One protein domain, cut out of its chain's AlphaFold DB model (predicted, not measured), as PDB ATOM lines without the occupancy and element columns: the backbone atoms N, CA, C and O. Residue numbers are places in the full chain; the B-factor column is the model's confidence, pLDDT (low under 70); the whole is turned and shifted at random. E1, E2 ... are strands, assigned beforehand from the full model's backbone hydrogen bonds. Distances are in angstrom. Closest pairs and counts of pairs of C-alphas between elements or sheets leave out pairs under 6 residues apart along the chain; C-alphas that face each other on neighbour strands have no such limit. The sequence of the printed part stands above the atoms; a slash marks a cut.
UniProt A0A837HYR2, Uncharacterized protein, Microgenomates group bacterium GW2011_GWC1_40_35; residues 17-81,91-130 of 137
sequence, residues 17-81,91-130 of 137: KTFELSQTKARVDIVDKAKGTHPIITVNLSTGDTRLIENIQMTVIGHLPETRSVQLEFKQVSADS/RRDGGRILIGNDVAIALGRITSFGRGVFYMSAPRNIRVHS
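AT A GLANCE: This is residues 17 to 81 and 91 to 130 of the 137 residues of an uncharacterized protein of Microgenomates group bacterium GW2011_GWC1_40_35 (UniProt A0A837HYR2). Two strongly twisted sheets of five strands each lie face to face as a sandwich, the strands of the one at 27 degrees to those of the other. A long loop without a named element, residues 23 to 39, leads from the first sheet to the second, its C-alphas 9 to 23 A from the mean of all C-alphas. The printed part has 105 residues, no named helix and ten named strands, E1 to E10 along the chain. The sheets run E1 - E5 - E4 - E3 - E10 and E2 - E9 - E8 - E7 - E6, both antiparallel throughout, and the class is all strand. The whole is compact, with a radius of gyration of the C-alphas of 13.0 A and spans of 39 by 30 by 20 A.

HOW THE PARTS SIT: E1, residues 17 to 22, is an edge strand and the antiparallel neighbour of E5, residues 69 to 76, with N 19 and O 72 2.9 A apart, within hydrogen-bond range. E3, residues 50 to 53, E4, residues 56 to 64, and E5 form a meander, each strand the antiparallel neighbour of the one before; N 51 and O 58 are 2.8 A apart, and so are N 59 and O 73. E10, residues 128 to 130, is the other edge strand, beside E3, with N 52 and O 129 3.0 A apart. In the second sheet E6, residues 91 to 93, E7, residues 96 to 99, E8, residues 103 to 110, and E9, residues 116 to 121, form another meander; N 93 and O 96 are 2.9 A apart, N 97 and O 105 2.8 A, and N 106 and O 119 2.9 A. E2, residues 40 to 45, is an edge strand beside E9, with N 43 and O 118 2.9 A apart. Between the sheets, the closest C-alphas of E1 and E8 are those of Leu 21 and Leu 107, 6.4 A apart. E2 and E5 are apart.

IN THESE COORDINATES: E1 begins with C-alpha 17 at (171.017, 178.308, 123.537) and is 16.4 A long from first to last C-alpha. E2 is 15.8 A long, E4 23.1 A, E5 22.9 A, E8 21.1 A and E9 16.0 A; E3, E6, E7 and E10 are shorter. E4, the longest by residues, begins at (168.515, 174.208, 113.959). E10 ends with C-alpha 130 at (176.758, 174.675, 105.132).

THE WHOLE: The two C-alphas farthest apart are those of Ala 34 and Glu 66, 39.5 A. Residues 82 to 90 are not printed, and C-alphas 81 and 91 are 17.3 A apart across this cut. The link from E1 to E2 is long, with 17 residues. The mean pLDDT of the printed part is 86.9; residues 26 to 27, 29 to 37 and 130 are under 70.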
ATOM      1  N   LYS A  17     170.282 179.016 122.486       96.06
ATOM      2  CA  LYS A  17     171.017 178.308 123.537       96.06
ATOM      3  C   LYS A  17     172.496 178.309 123.212       96.06
ATOM      4  O   LYS A  17     172.881 177.944 122.104       96.06
ATOM      5  N   THR A  18     173.312 178.639 124.203       97.19
ATOM      6  CA  THR A  18     174.768 178.629 124.067       97.19
ATOM      7  C   THR A  18     175.364 177.515 124.906       97.19
ATOM      8  O   THR A  18     174.979 177.312 126.057       97.19
ATOM      9  N   PHE A  19     176.327 176.802 124.333       96.44
ATOM     10  CA  PHE A  19     177.067 175.753 125.014       96.44
ATOM     11  C   PHE A  19     178.560 175.925 124.787       96.44
ATOM     12  O   PHE A  19     179.004 176.227 123.682       96.44
ATOM     13  N   GLU A  20     179.343 175.647 125.821       96.06
ATOM     14  CA  GLU A  20     180.778 175.431 125.681       96.06
ATOM     15  C   GLU A  20     181.056 173.940 125.483       96.06
ATOM     16  O   GLU A  20     180.669 173.117 126.313       96.06
ATOM     17  N   LEU A  21     181.752 173.587 124.407       94.62
ATOM     18  CA  LEU A  21     182.115 172.214 124.090       94.62
ATOM     19  C   LEU A  21     183.634 172.060 124.123       94.62
ATOM     20  O   LEU A  21     184.338 172.572 123.257       94.62
ATOM     21  N   SER A  22     184.142 171.362 125.136       94.25
ATOM     22  CA  SER A  22     185.568 171.053 125.271       94.25
ATOM     23  C   SER A  22     185.975 169.924 124.332       94.25
ATOM     24  O   SER A  22     185.181 169.025 124.038       94.25
ATOM     25  N   GLN A  23     187.229 169.951 123.885       91.75
ATOM     26  CA  GLN A  23     187.789 168.878 123.077       91.75
ATOM     27  C   GLN A  23     187.644 167.529 123.799       91.75
ATOM     28  O   GLN A  23     188.013 167.389 124.965       91.75
ATOM     29  N   THR A  24     187.151 166.515 123.092       86.56
ATOM     30  CA  THR A  24     186.914 165.186 123.654       86.56
ATOM     31  C   THR A  24     187.422 164.070 122.745       86.56
ATOM     32  O   THR A  24     187.477 164.200 121.524       86.56
ATOM     33  N   LYS A  25     187.778 162.937 123.360       78.75
ATOM     34  CA  LYS A  25     188.008 161.657 122.666       78.75
ATOM     35  C   LYS A  25     186.741 160.795 122.609       78.75
ATOM     36  O   LYS A  25     186.793 159.673 122.109       78.75
ATOM     37  N   ALA A  26     185.630 161.273 123.175       68.44
ATOM     38  CA  ALA A  26     184.379 160.535 123.203       68.44
ATOM     39  C   ALA A  26     183.907 160.235 121.775       68.44
ATOM     40  O   ALA A  26     183.922 161.109 120.909       68.44
ATOM     41  N   ARG A  27     183.456 158.994 121.547       67.06
ATOM     42  CA  ARG A  27     182.743 158.629 120.315       67.06
ATOM     43  C   ARG A  27     181.516 159.520 120.160       67.06
ATOM     44  O   ARG A  27     180.958 159.934 121.166       67.06
ATOM     45  N   VAL A  28     181.089 159.808 118.935       72.38
ATOM     46  CA  VAL A  28     179.873 160.612 118.686       72.38
ATOM     47  C   VAL A  28     178.690 159.734 118.292       72.38
ATOM     48  O   VAL A  28     177.628 160.228 117.950       72.38
ATOM     49  N   ASP A  29     178.833 158.422 118.423       65.31
ATOM     50  CA  ASP A  29     177.773 157.487 118.076       65.31
ATOM     51  C   ASP A  29     176.597 157.641 119.044       65.31
ATOM     52  O   ASP A  29     176.767 157.636 120.274       65.31
ATOM     53  N   ILE A  30     175.394 157.732 118.483       59.56
ATOM     54  CA  ILE A  30     174.170 157.422 119.214       59.56
ATOM     55  C   ILE A  30     174.098 155.901 119.255       59.56
ATOM     56  O   ILE A  30     173.769 155.254 118.265       59.56
ATOM     57  N   VAL A  31     174.486 155.313 120.386       52.06
ATOM     58  CA  VAL A  31     174.457 153.857 120.574       52.06
ATOM     59  C   VAL A  31     173.050 153.442 121.000       52.06
ATOM     60  O   VAL A  31     172.850 152.893 122.079       52.06
ATOM     61  N   ASP A  32     172.059 153.728 120.161       55.91
ATOM     62  CA  ASP A  32     170.789 153.015 120.224       55.91
ATOM     63  C   ASP A  32     170.863 151.862 119.221       55.91
ATOM     64  O   ASP A  32     170.771 152.051 118.006       55.91
ATOM     65  N   LYS A  33     171.087 150.644 119.729       47.44
ATOM     66  CA  LYS A  33     171.221 149.438 118.897       47.44
ATOM     67  C   LYS A  33     169.975 149.180 118.039       47.44
ATOM     68  O   LYS A  33     170.113 148.546 116.999       47.44
ATOM     69  N   ALA A  34     168.800 149.674 118.442       51.53
ATOM     70  CA  ALA A  34     167.568 149.546 117.666       51.53
ATOM     71  C   ALA A  34     167.534 150.473 116.437       51.53
ATOM     72  O   ALA A  34     166.881 150.149 115.449       51.53
ATOM     73  N   LYS A  35     168.257 151.601 116.474       56.62
ATOM     74  CA  LYS A  35     168.290 152.600 115.391       56.62
ATOM     75  C   LYS A  35     169.434 152.397 114.388       56.62
ATOM     76  O   LYS A  35     169.435 153.012 113.324       56.62
ATOM     77  N   GLY A  36     170.376 151.501 114.688       55.34
ATOM     78  CA  GLY A  36     171.551 151.241 113.853       55.34
ATOM     79  C   GLY A  36     172.625 152.331 113.966       55.34
ATOM     80  O   GLY A  36     172.449 153.356 114.619       55.34
ATOM     81  N   THR A  37     173.791 152.103 113.356       66.31
ATOM     82  CA  THR A  37     174.909 153.058 113.413       66.31
ATOM     83  C   THR A  37     174.659 154.218 112.448       66.31
ATOM     84  O   THR A  37     174.699 154.043 111.229       66.31
ATOM     85  N   HIS A  38     174.393 155.410 112.982       82.44
ATOM     86  CA  HIS A  38     174.283 156.630 112.183       82.44
ATOM     87  C   HIS A  38     175.639 156.970 111.529       82.44
ATOM     88  O   HIS A  38     176.686 156.767 112.153       82.44
ATOM     89  N   PRO A  39     175.669 157.486 110.286       82.75
ATOM     90  CA  PRO A  39     176.909 157.970 109.692       82.75
ATOM     91  C   PRO A  39     177.497 159.124 110.511       82.75
ATOM     92  O   PRO A  39     176.773 159.999 110.988       82.75
ATOM     93  N   ILE A  40     178.827 159.143 110.611       86.50
ATOM     94  CA  ILE A  40     179.575 160.241 111.223       86.50
ATOM     95  C   ILE A  40     180.075 161.169 110.119       86.50
ATOM     96  O   ILE A  40     180.800 160.754 109.215       86.50
ATOM     97  N   ILE A  41     179.714 162.440 110.222       86.25
ATOM     98  CA  ILE A  41     180.163 163.522 109.355       86.25
ATOM     99  C   ILE A  41     181.188 164.346 110.130       86.25
ATOM    100  O   ILE A  41     180.936 164.764 111.261       86.25
ATOM    101  N   THR A  42     182.338 164.605 109.517       89.25
ATOM    102  CA  THR A  42     183.360 165.492 110.084       89.25
ATOM    103  C   THR A  42     183.247 166.868 109.443       89.25
ATOM    104  O   THR A  42     183.333 166.983 108.219       89.25
ATOM    105  N   VAL A  43     183.088 167.916 110.252       90.62
ATOM    106  CA  VAL A  43     183.034 169.304 109.777       90.62
ATOM    107  C   VAL A  43     184.064 170.169 110.493       90.62
ATOM    108  O   VAL A  43     184.212 170.112 111.711       90.62
ATOM    109  N   ASN A  44     184.766 170.999 109.727       92.31
ATOM    110  CA  ASN A  44     185.708 171.980 110.256       92.31
ATOM    111  C   ASN A  44     185.023 173.346 110.276       92.31
ATOM    112  O   ASN A  44     184.504 173.759 109.238       92.31
ATOM    113  N   LEU A  45     185.018 174.017 111.428       92.94
ATOM    114  CA  LEU A  45     184.357 175.308 111.619       92.94
ATOM    115  C   LEU A  45     185.270 176.296 112.354       92.94
ATOM    116  O   LEU A  45     185.904 175.965 113.359       92.94
ATOM    117  N   SER A  46     185.317 177.510 111.832       94.56
ATOM    118  CA  SER A  46     185.956 178.703 112.391       94.56
ATOM    119  C   SER A  46     184.915 179.545 113.132       94.56
ATOM    120  O   SER A  46     183.717 179.311 112.992       94.56
ATOM    121  N   THR A  47     185.342 180.541 113.912       94.56
ATOM    122  CA  THR A  47     184.399 181.531 114.463       94.56
ATOM    123  C   THR A  47     183.619 182.214 113.345       94.56
ATOM    124  O   THR A  47     184.203 182.601 112.338       94.56
ATOM    125  N   GLY A  48     182.310 182.360 113.534       93.62
ATOM    126  CA  GLY A  48     181.374 182.888 112.544       93.62
ATOM    127  C   GLY A  48     180.801 181.824 111.606       93.62
ATOM    128  O   GLY A  48     179.739 182.050 111.024       93.62
ATOM    129  N   ASP A  49     181.433 180.650 111.496       93.88
ATOM    130  CA  ASP A  49     180.926 179.587 110.635       93.88
ATOM    131  C   ASP A  49     179.644 178.980 111.213       93.88
ATOM    132  O   ASP A  49     179.474 178.818 112.428       93.88
ATOM    133  N   THR A  50     178.747 178.596 110.306       93.62
ATOM    134  CA  THR A  50     177.444 178.029 110.649       93.62
ATOM    135  C   THR A  50     177.199 176.691 109.964       93.62
ATOM    136  O   THR A  50     177.651 176.428 108.842       93.62
ATOM    137  N   ARG A  51     176.429 175.833 110.632       92.62
ATOM    138  CA  ARG A  51     175.832 174.629 110.052       92.62
ATOM    139  C   ARG A  51     174.347 174.620 110.335       92.62
ATOM    140  O   ARG A  51     173.933 174.882 111.459       92.62
ATOM    141  N   LEU A  52     173.574 174.293 109.311       91.94
ATOM    142  CA  LEU A  52     172.155 174.027 109.459       91.94
ATOM    143  C   LEU A  52     171.956 172.518 109.600       91.94
ATOM    144  O   LEU A  52     172.462 171.751 108.776       91.94
ATOM    145  N   ILE A  53     171.254 172.120 110.656       91.94
ATOM    146  CA  ILE A  53     170.861 170.745 110.958       91.94
ATOM    147  C   ILE A  53     169.333 170.749 110.997       91.94
ATOM    148  O   ILE A  53     168.751 171.210 111.978       91.94
ATOM    149  N   GLU A  54     168.690 170.309 109.914       90.31
ATOM    150  CA  GLU A  54     167.261 170.556 109.650       90.31
ATOM    151  C   GLU A  54     166.903 172.049 109.789       90.31
ATOM    152  O   GLU A  54     167.225 172.854 108.918       90.31
ATOM    153  N   ASN A  55     166.270 172.424 110.899       91.12
ATOM    154  CA  ASN A  55     165.820 173.770 111.239       91.12
ATOM    155  C   ASN A  55     166.591 174.391 112.416       91.12
ATOM    156  O   ASN A  55     166.233 175.471 112.893       91.12
ATOM    157  N   ILE A  56     167.641 173.722 112.896       93.62
ATOM    158  CA  ILE A  56     168.515 174.208 113.959       93.62
ATOM    159  C   ILE A  56     169.817 174.702 113.335       93.62
ATOM    160  O   ILE A  56     170.604 173.932 112.781       93.62
ATOM    161  N   GLN A  57     170.066 176.003 113.438       95.06
ATOM    162  CA  GLN A  57     171.349 176.588 113.088       95.06
ATOM    163  C   GLN A  57     172.297 176.499 114.278       95.06
ATOM    164  O   GLN A  57     172.020 177.044 115.343       95.06
ATOM    165  N   MET A  58     173.444 175.873 114.054       96.25
ATOM    166  CA  MET A  58     174.600 175.904 114.937       96.25
ATOM    167  C   MET A  58     175.605 176.935 114.414       96.25
ATOM    168  O   MET A  58     175.994 176.870 113.249       96.25
ATOM    169  N   THR A  59     176.063 177.835 115.276       96.56
ATOM    170  CA  THR A  59     177.076 178.858 114.986       96.56
ATOM    171  C   THR A  59     178.250 178.691 115.941       96.56
ATOM    172  O   THR A  59     178.045 178.590 117.149       96.56
ATOM    173  N   VAL A  60     179.484 178.712 115.438       96.00
ATOM    174  CA  VAL A  60     180.659 178.861 116.308       96.00
ATOM    175  C   VAL A  60     180.819 180.337 116.650       96.00
ATOM    176  O   VAL A  60     181.136 181.138 115.774       96.00
ATOM    177  N   ILE A  61     180.610 180.709 117.911       96.31
ATOM    178  CA  ILE A  61     180.679 182.115 118.344       96.31
ATOM    179  C   ILE A  61     182.041 182.495 118.937       96.31
ATOM    180  O   ILE A  61     182.376 183.674 118.981       96.31
ATOM    181  N   GLY A  62     182.860 181.516 119.327       93.94
ATOM    182  CA  GLY A  62     184.208 181.776 119.822       93.94
ATOM    183  C   GLY A  62     185.005 180.511 120.115       93.94
ATOM    184  O   GLY A  62     184.437 179.444 120.342       93.94
ATOM    185  N   HIS A  63     186.330 180.647 120.140       90.25
ATOM    186  CA  HIS A  63     187.255 179.623 120.634       90.25
ATOM    187  C   HIS A  63     187.817 180.082 121.969       90.25
ATOM    188  O   HIS A  63     188.136 181.258 122.127       90.25
ATOM    189  N   LEU A  64     187.970 179.148 122.901       90.38
ATOM    190  CA  LEU A  64     188.564 179.382 124.209       90.38
ATOM    191  C   LEU A  64     189.866 178.567 124.289       90.38
ATOM    192  O   LEU A  64     189.832 177.365 124.576       90.38
ATOM    193  N   PRO A  65     191.029 179.179 123.981       85.50
ATOM    194  CA  PRO A  65     192.303 178.463 123.941       85.50
ATOM    195  C   PRO A  65     192.699 177.867 125.294       85.50
ATOM    196  O   PRO A  65     193.223 176.754 125.342       85.50
ATOM    197  N   GLU A  66     192.409 178.584 126.382       87.25
ATOM    198  CA  GLU A  66     192.755 178.208 127.760       87.25
ATOM    199  C   GLU A  66     192.131 176.869 128.166       87.25
ATOM    200  O   GLU A  66     192.790 176.014 128.754       87.25
ATOM    201  N   THR A  67     190.871 176.656 127.784       87.62
ATOM    202  CA  THR A  67     190.094 175.459 128.131       87.62
ATOM    203  C   THR A  67     190.015 174.448 126.987       87.62
ATOM    204  O   THR A  67     189.376 173.402 127.127       87.62
ATOM    205  N   ARG A  68     190.682 174.725 125.856       90.81
ATOM    206  CA  ARG A  68     190.618 173.926 124.619       90.81
ATOM    207  C   ARG A  68     189.176 173.608 124.228       90.81
ATOM    208  O   ARG A  68     188.827 172.453 123.952       90.81
ATOM    209  N   SER A  69     188.332 174.631 124.231       94.75
ATOM    210  CA  SER A  69     186.910 174.496 123.956       94.75
ATOM    211  C   SER A  69     186.432 175.495 122.910       94.75
ATOM    212  O   SER A  69     187.140 176.421 122.504       94.75
ATOM    213  N   VAL A  70     185.220 175.250 122.429       95.25
ATOM    214  CA  VAL A  70     184.524 176.103 121.473       95.25
ATOM    215  C   VAL A  70     183.173 176.479 122.054       95.25
ATOM    216  O   VAL A  70     182.459 175.623 122.574       95.25
ATOM    217  N   GLN A  71     182.808 177.751 121.943       96.62
ATOM    218  CA  GLN A  71     181.463 178.219 122.242       96.62
ATOM    219  C   GLN A  71     180.587 178.102 120.996       96.62
ATOM    220  O   GLN A  71     180.927 178.595 119.915       96.62
ATOM    221  N   LEU A  72     179.452 177.438 121.164       97.19
ATOM    222  CA  LEU A  72     178.460 177.185 120.132       97.19
ATOM    223  C   LEU A  72     177.149 177.858 120.514       97.19
ATOM    224  O   LEU A  72     176.641 177.621 121.606       97.19
ATOM    225  N   GLU A  73     176.578 178.631 119.599       97.50
ATOM    226  CA  GLU A  73     175.202 179.113 119.695       97.50
ATOM    227  C   GLU A  73     174.297 178.251 118.812       97.50
ATOM    228  O   GLU A  73     174.618 177.979 117.655       97.50
ATOM    229  N   PHE A  74     173.147 177.858 119.345       96.69
ATOM    230  CA  PHE A  74     172.081 177.186 118.619       96.69
ATOM    231  C   PHE A  74     170.858 178.092 118.547       96.69
ATOM    232  O   PHE A  74     170.421 178.641 119.560       96.69
ATOM    233  N   LYS A  75     170.289 178.221 117.348       95.00
ATOM    234  CA  LYS A  75     169.057 178.966 117.073       95.00
ATOM    235  C   LYS A  75     168.135 178.128 116.207       95.00
ATOM    236  O   LYS A  75     168.581 177.503 115.249       95.00
ATOM    237  N   GLN A  76     166.846 178.156 116.510       92.62
ATOM    238  CA  GLN A  76     165.839 177.614 115.610       92.62
ATOM    239  C   GLN A  76     165.525 178.653 114.529       92.62
ATOM    240  O   GLN A  76     165.167 179.784 114.847       92.62
ATOM    241  N   VAL A  77     165.696 178.280 113.259       90.00
ATOM    242  CA  VAL A  77     165.510 179.193 112.114       90.00
ATOM    243  C   VAL A  77     164.159 179.029 111.418       90.00
ATOM    244  O   VAL A  77     163.739 179.930 110.699       90.00
ATOM    245  N   SER A  78     163.450 177.923 111.659       83.75
ATOM    246  CA  SER A  78     162.068 177.707 111.215       83.75
ATOM    247  C   SER A  78     161.288 176.852 112.215       83.75
ATOM    248  O   SER A  78     161.857 176.027 112.939       83.75
ATOM    249  N   ALA A  79     159.967 177.042 112.255       78.44
ATOM    250  CA  ALA A  79     159.061 176.167 113.004       78.44
ATOM    251  C   ALA A  79     158.960 174.770 112.364       78.44
ATOM    252  O   ALA A  79     158.744 173.787 113.066       78.44
ATOM    253  N   ASP A  80     159.178 174.689 111.050       76.62
ATOM    254  CA  ASP A  80     159.055 173.452 110.288       76.62
ATOM    255  C   ASP A  80     160.303 172.581 110.451       76.62
ATOM    256  O   ASP A  80     161.415 173.010 110.139       76.62
ATOM    257  N   SER A  81     160.103 171.350 110.922       79.75
ATOM    258  CA  SER A  81     161.113 170.294 111.017       79.75
ATOM    259  C   SER A  81     160.445 168.959 110.734       79.75
ATOM    260  O   SER A  81     159.477 168.605 111.408       79.75
ATOM    261  N   ARG A  91     170.415 169.912 123.921       95.31
ATOM    262  CA  ARG A  91     170.931 169.703 125.280       95.31
ATOM    263  C   ARG A  91     172.364 169.195 125.286       95.31
ATOM    264  O   ARG A  91     172.801 168.511 124.367       95.31
ATOM    265  N   ARG A  92     173.087 169.487 126.365       93.25
ATOM    266  CA  ARG A  92     174.406 168.906 126.619       93.25
ATOM    267  C   ARG A  92     174.261 167.513 127.224       93.25
ATOM    268  O   ARG A  92     173.422 167.305 128.094       93.25
ATOM    269  N   ASP A  93     175.106 166.591 126.783       90.44
ATOM    270  CA  ASP A  93     175.269 165.260 127.364       90.44
ATOM    271  C   ASP A  93     176.765 164.937 127.459       90.44
ATOM    272  O   ASP A  93     177.431 164.603 126.474       90.44
ATOM    273  N   GLY A  94     177.334 165.166 128.645       87.81
ATOM    274  CA  GLY A  94     178.774 165.077 128.883       87.81
ATOM    275  C   GLY A  94     179.593 165.948 127.919       87.81
ATOM    276  O   GLY A  94     179.486 167.179 127.903       87.81
ATOM    277  N   GLY A  95     180.443 165.294 127.122       89.56
ATOM    278  CA  GLY A  95     181.299 165.925 126.108       89.56
ATOM    279  C   GLY A  95     180.634 166.128 124.742       89.56
ATOM    280  O   GLY A  95     181.349 166.278 123.753       89.56
ATOM    281  N   ARG A  96     179.301 166.058 124.661       92.44
ATOM    282  CA  ARG A  96     178.531 166.134 123.414       92.44
ATOM    283  C   ARG A  96     177.357 167.100 123.550       92.44
ATOM    284  O   ARG A  96     176.881 167.363 124.654       92.44
ATOM    285  N   ILE A  97     176.860 167.569 122.414       94.88
ATOM    286  CA  ILE A  97     175.548 168.202 122.281       94.88
ATOM    287  C   ILE A  97     174.631 167.232 121.546       94.88
ATOM    288  O   ILE A  97     175.027 166.648 120.538       94.88
ATOM    289  N   LEU A  98     173.419 167.061 122.056       93.75
ATOM    290  CA  LEU A  98     172.360 166.281 121.438       93.75
ATOM    291  C   LEU A  98     171.277 167.222 120.918       93.75
ATOM    292  O   LEU A  98     170.959 168.215 121.574       93.75
ATOM    293  N   ILE A  99     170.710 166.889 119.761       93.44
ATOM    294  CA  ILE A  99     169.488 167.507 119.235       93.44
ATOM    295  C   ILE A  99     168.456 166.387 119.125       93.44
ATOM    296  O   ILE A  99     168.641 165.425 118.369       93.44
ATOM    297  N   GLY A 100     167.415 166.473 119.953       90.19
ATOM    298  CA  GLY A 100     166.467 165.379 120.133       90.19
ATOM    299  C   GLY A 100     167.166 164.089 120.573       90.19
ATOM    300  O   GLY A 100     168.039 164.103 121.446       90.19
ATOM    301  N   ASN A 101     166.779 162.972 119.954       87.75
ATOM    302  CA  ASN A 101     167.360 161.646 120.199       87.75
ATOM    303  C   ASN A 101     168.132 161.104 118.987       87.75
ATOM    304  O   ASN A 101     168.476 159.920 118.963       87.75
ATOM    305  N   ASP A 102     168.360 161.941 117.974       88.12
ATOM    306  CA  ASP A 102     168.778 161.480 116.649       88.12
ATOM    307  C   ASP A 102     170.067 162.144 116.164       88.12
ATOM    308  O   ASP A 102     170.784 161.544 115.364       88.12
ATOM    309  N   VAL A 103     170.432 163.320 116.689       91.06
ATOM    310  CA  VAL A 103     171.702 163.974 116.347       91.06
ATOM    311  C   VAL A 103     172.598 164.107 117.567       91.06
ATOM    312  O   VAL A 103     172.165 164.566 118.621       91.06
ATOM    313  N   ALA A 104     173.870 163.754 117.397       92.88
ATOM    314  CA  ALA A 104     174.923 163.993 118.372       92.88
ATOM    315  C   ALA A 104     176.085 164.756 117.732       92.88
ATOM    316  O   ALA A 104     176.475 164.478 116.600       92.88
ATOM    317  N   ILE A 105     176.651 165.705 118.471       94.50
ATOM    318  CA  ILE A 105     177.744 166.576 118.038       94.50
ATOM    319  C   ILE A 105     178.824 166.542 119.115       94.50
ATOM    320  O   ILE A 105     178.525 166.761 120.288       94.50
ATOM    321  N   ALA A 106     180.081 166.315 118.745       94.88
ATOM    322  CA  ALA A 106     181.208 166.481 119.663       94.88
ATOM    323  C   ALA A 106     182.367 167.229 119.007       94.88
ATOM    324  O   ALA A 106     182.577 167.142 117.796       94.88
ATOM    325  N   LEU A 107     183.152 167.929 119.827       94.88
ATOM    326  CA  LEU A 107     184.391 168.564 119.396       94.88
ATOM    327  C   LEU A 107     185.540 167.556 119.491       94.88
ATOM    328  O   LEU A 107     185.986 167.211 120.583       94.88
ATOM    329  N   GLY A 108     186.044 167.098 118.348       92.38
ATOM    330  CA  GLY A 108     187.141 166.135 118.289       92.38
ATOM    331  C   GLY A 108     188.512 166.748 118.551       92.38
ATOM    332  O   GLY A 108     189.322 166.199 119.298       92.38
ATOM    333  N   ARG A 109     188.797 167.889 117.915       92.69
ATOM    334  CA  ARG A 109     190.044 168.645 118.108       92.69
ATOM    335  C   ARG A 109     189.901 170.099 117.692       92.69
ATOM    336  O   ARG A 109     189.066 170.414 116.853       92.69
ATOM    337  N   ILE A 110     190.778 170.948 118.211       92.75
ATOM    338  CA  ILE A 110     191.009 172.297 117.686       92.75
ATOM    339  C   ILE A 110     192.316 172.258 116.885       92.75
ATOM    340  O   ILE A 110     193.330 171.739 117.351       92.75
ATOM    341  N   THR A 111     192.273 172.716 115.637       89.75
ATOM    342  CA  THR A 111     193.449 172.786 114.755       89.75
ATOM    343  C   THR A 111     194.367 173.945 115.148       89.75
ATOM    344  O   THR A 111     193.942 174.881 115.818       89.75
ATOM    345  N   SER A 112     195.614 173.931 114.668       85.31
ATOM    346  CA  SER A 112     196.575 175.028 114.869       85.31
ATOM    347  C   SER A 112     196.096 176.379 114.323       85.31
ATOM    348  O   SER A 112     196.542 177.415 114.795       85.31
ATOM    349  N   PHE A 113     195.170 176.375 113.360       83.81
ATOM    350  CA  PHE A 113     194.556 177.578 112.788       83.81
ATOM    351  C   PHE A 113     193.296 178.033 113.541       83.81
ATOM    352  O   PHE A 113     192.508 178.807 113.005       83.81
ATOM    353  N   GLY A 114     193.047 177.503 114.742       82.69
ATOM    354  CA  GLY A 114     191.885 177.877 115.548       82.69
ATOM    355  C   GLY A 114     190.552 177.399 114.973       82.69
ATOM    356  O   GLY A 114     189.522 177.989 115.259       82.69
ATOM    357  N   ARG A 115     190.541 176.349 114.138       90.69
ATOM    358  CA  ARG A 115     189.291 175.719 113.667       90.69
ATOM    359  C   ARG A 115     188.928 174.524 114.529       90.69
ATOM    360  O   ARG A 115     189.774 173.647 114.723       90.69
ATOM    361  N   GLY A 116     187.677 174.451 114.968       92.75
ATOM    362  CA  GLY A 116     187.115 173.279 115.626       92.75
ATOM    363  C   GLY A 116     186.773 172.200 114.599       92.75
ATOM    364  O   GLY A 116     186.113 172.471 113.599       92.75
ATOM    365  N   VAL A 117     187.237 170.978 114.839       93.25
ATOM    366  CA  VAL A 117     186.878 169.778 114.076       93.25
ATOM    367  C   VAL A 117     185.779 169.065 114.840       93.25
ATOM    368  O   VAL A 117     186.032 168.466 115.888       93.25
ATOM    369  N   PHE A 118     184.560 169.144 114.324       93.69
ATOM    370  CA  PHE A 118     183.379 168.542 114.917       93.69
ATOM    371  C   PHE A 118     183.061 167.224 114.232       93.69
ATOM    372  O   PHE A 118     183.086 167.126 113.005       93.69
ATOM    373  N   TYR A 119     182.714 166.231 115.034       92.06
ATOM    374  CA  TYR A 119     182.092 165.007 114.560       92.06
ATOM    375  C   TYR A 119     180.594 165.118 114.819       92.06
ATOM    376  O   TYR A 119     180.186 165.540 115.903       92.06
ATOM    377  N   MET A 120     179.788 164.766 113.826       92.12
ATOM    378  CA  MET A 120     178.331 164.824 113.875       92.12
ATOM    379  C   MET A 120     177.763 163.476 113.458       92.12
ATOM    380  O   MET A 120     178.037 163.009 112.359       92.12
ATOM    381  N   SER A 121     176.974 162.857 114.323       90.69
ATOM    382  CA  SER A 121     176.264 161.611 114.051       90.69
ATOM    383  C   SER A 121     174.792 161.932 113.850       90.69
ATOM    384  O   SER A 121     174.164 162.435 114.779       90.69
ATOM    385  N   ALA A 122     174.247 161.637 112.672       88.81
ATOM    386  CA  ALA A 122     172.842 161.870 112.344       88.81
ATOM    387  C   ALA A 122     172.322 160.820 111.340       88.81
ATOM    388  O   ALA A 122     173.090 160.369 110.488       88.81
ATOM    389  N   PRO A 123     171.035 160.433 111.393       87.12
ATOM    390  CA  PRO A 123     170.366 159.651 110.362       87.12
ATOM    391  C   PRO A 123     170.541 160.236 108.957       87.12
ATOM    392  O   PRO A 123     170.594 161.448 108.774       87.12
ATOM    393  N   ARG A 124     170.550 159.378 107.929       83.88
ATOM    394  CA  ARG A 124     170.708 159.812 106.524       83.88
ATOM    395  C   ARG A 124     169.580 160.717 106.019       83.88
ATOM    396  O   ARG A 124     169.775 161.418 105.033       83.88
ATOM    397  N   ASN A 125     168.410 160.664 106.649       83.94
ATOM    398  CA  ASN A 125     167.272 161.520 106.327       83.94
ATOM    399  C   ASN A 125     167.314 162.877 107.047       83.94
ATOM    400  O   ASN A 125     166.451 163.697 106.759       83.94
ATOM    401  N   ILE A 126     168.288 163.119 107.935       85.31
ATOM    402  CA  ILE A 126     168.527 164.427 108.550       85.31
ATOM    403  C   ILE A 126     169.546 165.200 107.716       85.31
ATOM    404  O   ILE A 126     170.669 164.754 107.462       85.31
ATOM    405  N   ARG A 127     169.139 166.387 107.279       82.62
ATOM    406  CA  ARG A 127     169.925 167.282 106.439       82.62
ATOM    407  C   ARG A 127     170.926 168.065 107.276       82.62
ATOM    408  O   ARG A 127     170.548 168.830 108.159       82.62
ATOM    409  N   VAL A 128     172.208 167.918 106.944       84.12
ATOM    410  CA  VAL A 128     173.308 168.708 107.516       84.12
ATOM    411  C   VAL A 128     174.012 169.457 106.385       84.12
ATOM    412  O   VAL A 128     174.627 168.842 105.512       84.12
ATOM    413  N   HIS A 129     173.930 170.790 106.376       80.38
ATOM    414  CA  HIS A 129     174.452 171.623 105.282       80.38
ATOM    415  C   HIS A 129     175.265 172.829 105.786       80.38
ATOM    416  O   HIS A 129     175.024 173.355 106.874       80.38
ATOM    417  N   SER A 130     176.247 173.295 104.994       65.56
ATOM    418  CA  SER A 130     176.758 174.675 105.132       65.56
ATOM    419  C   SER A 130     175.668 175.642 104.712       65.56
ATOM    420  O   SER A 130     175.026 175.435 103.682       65.56
TER     421      SER A 130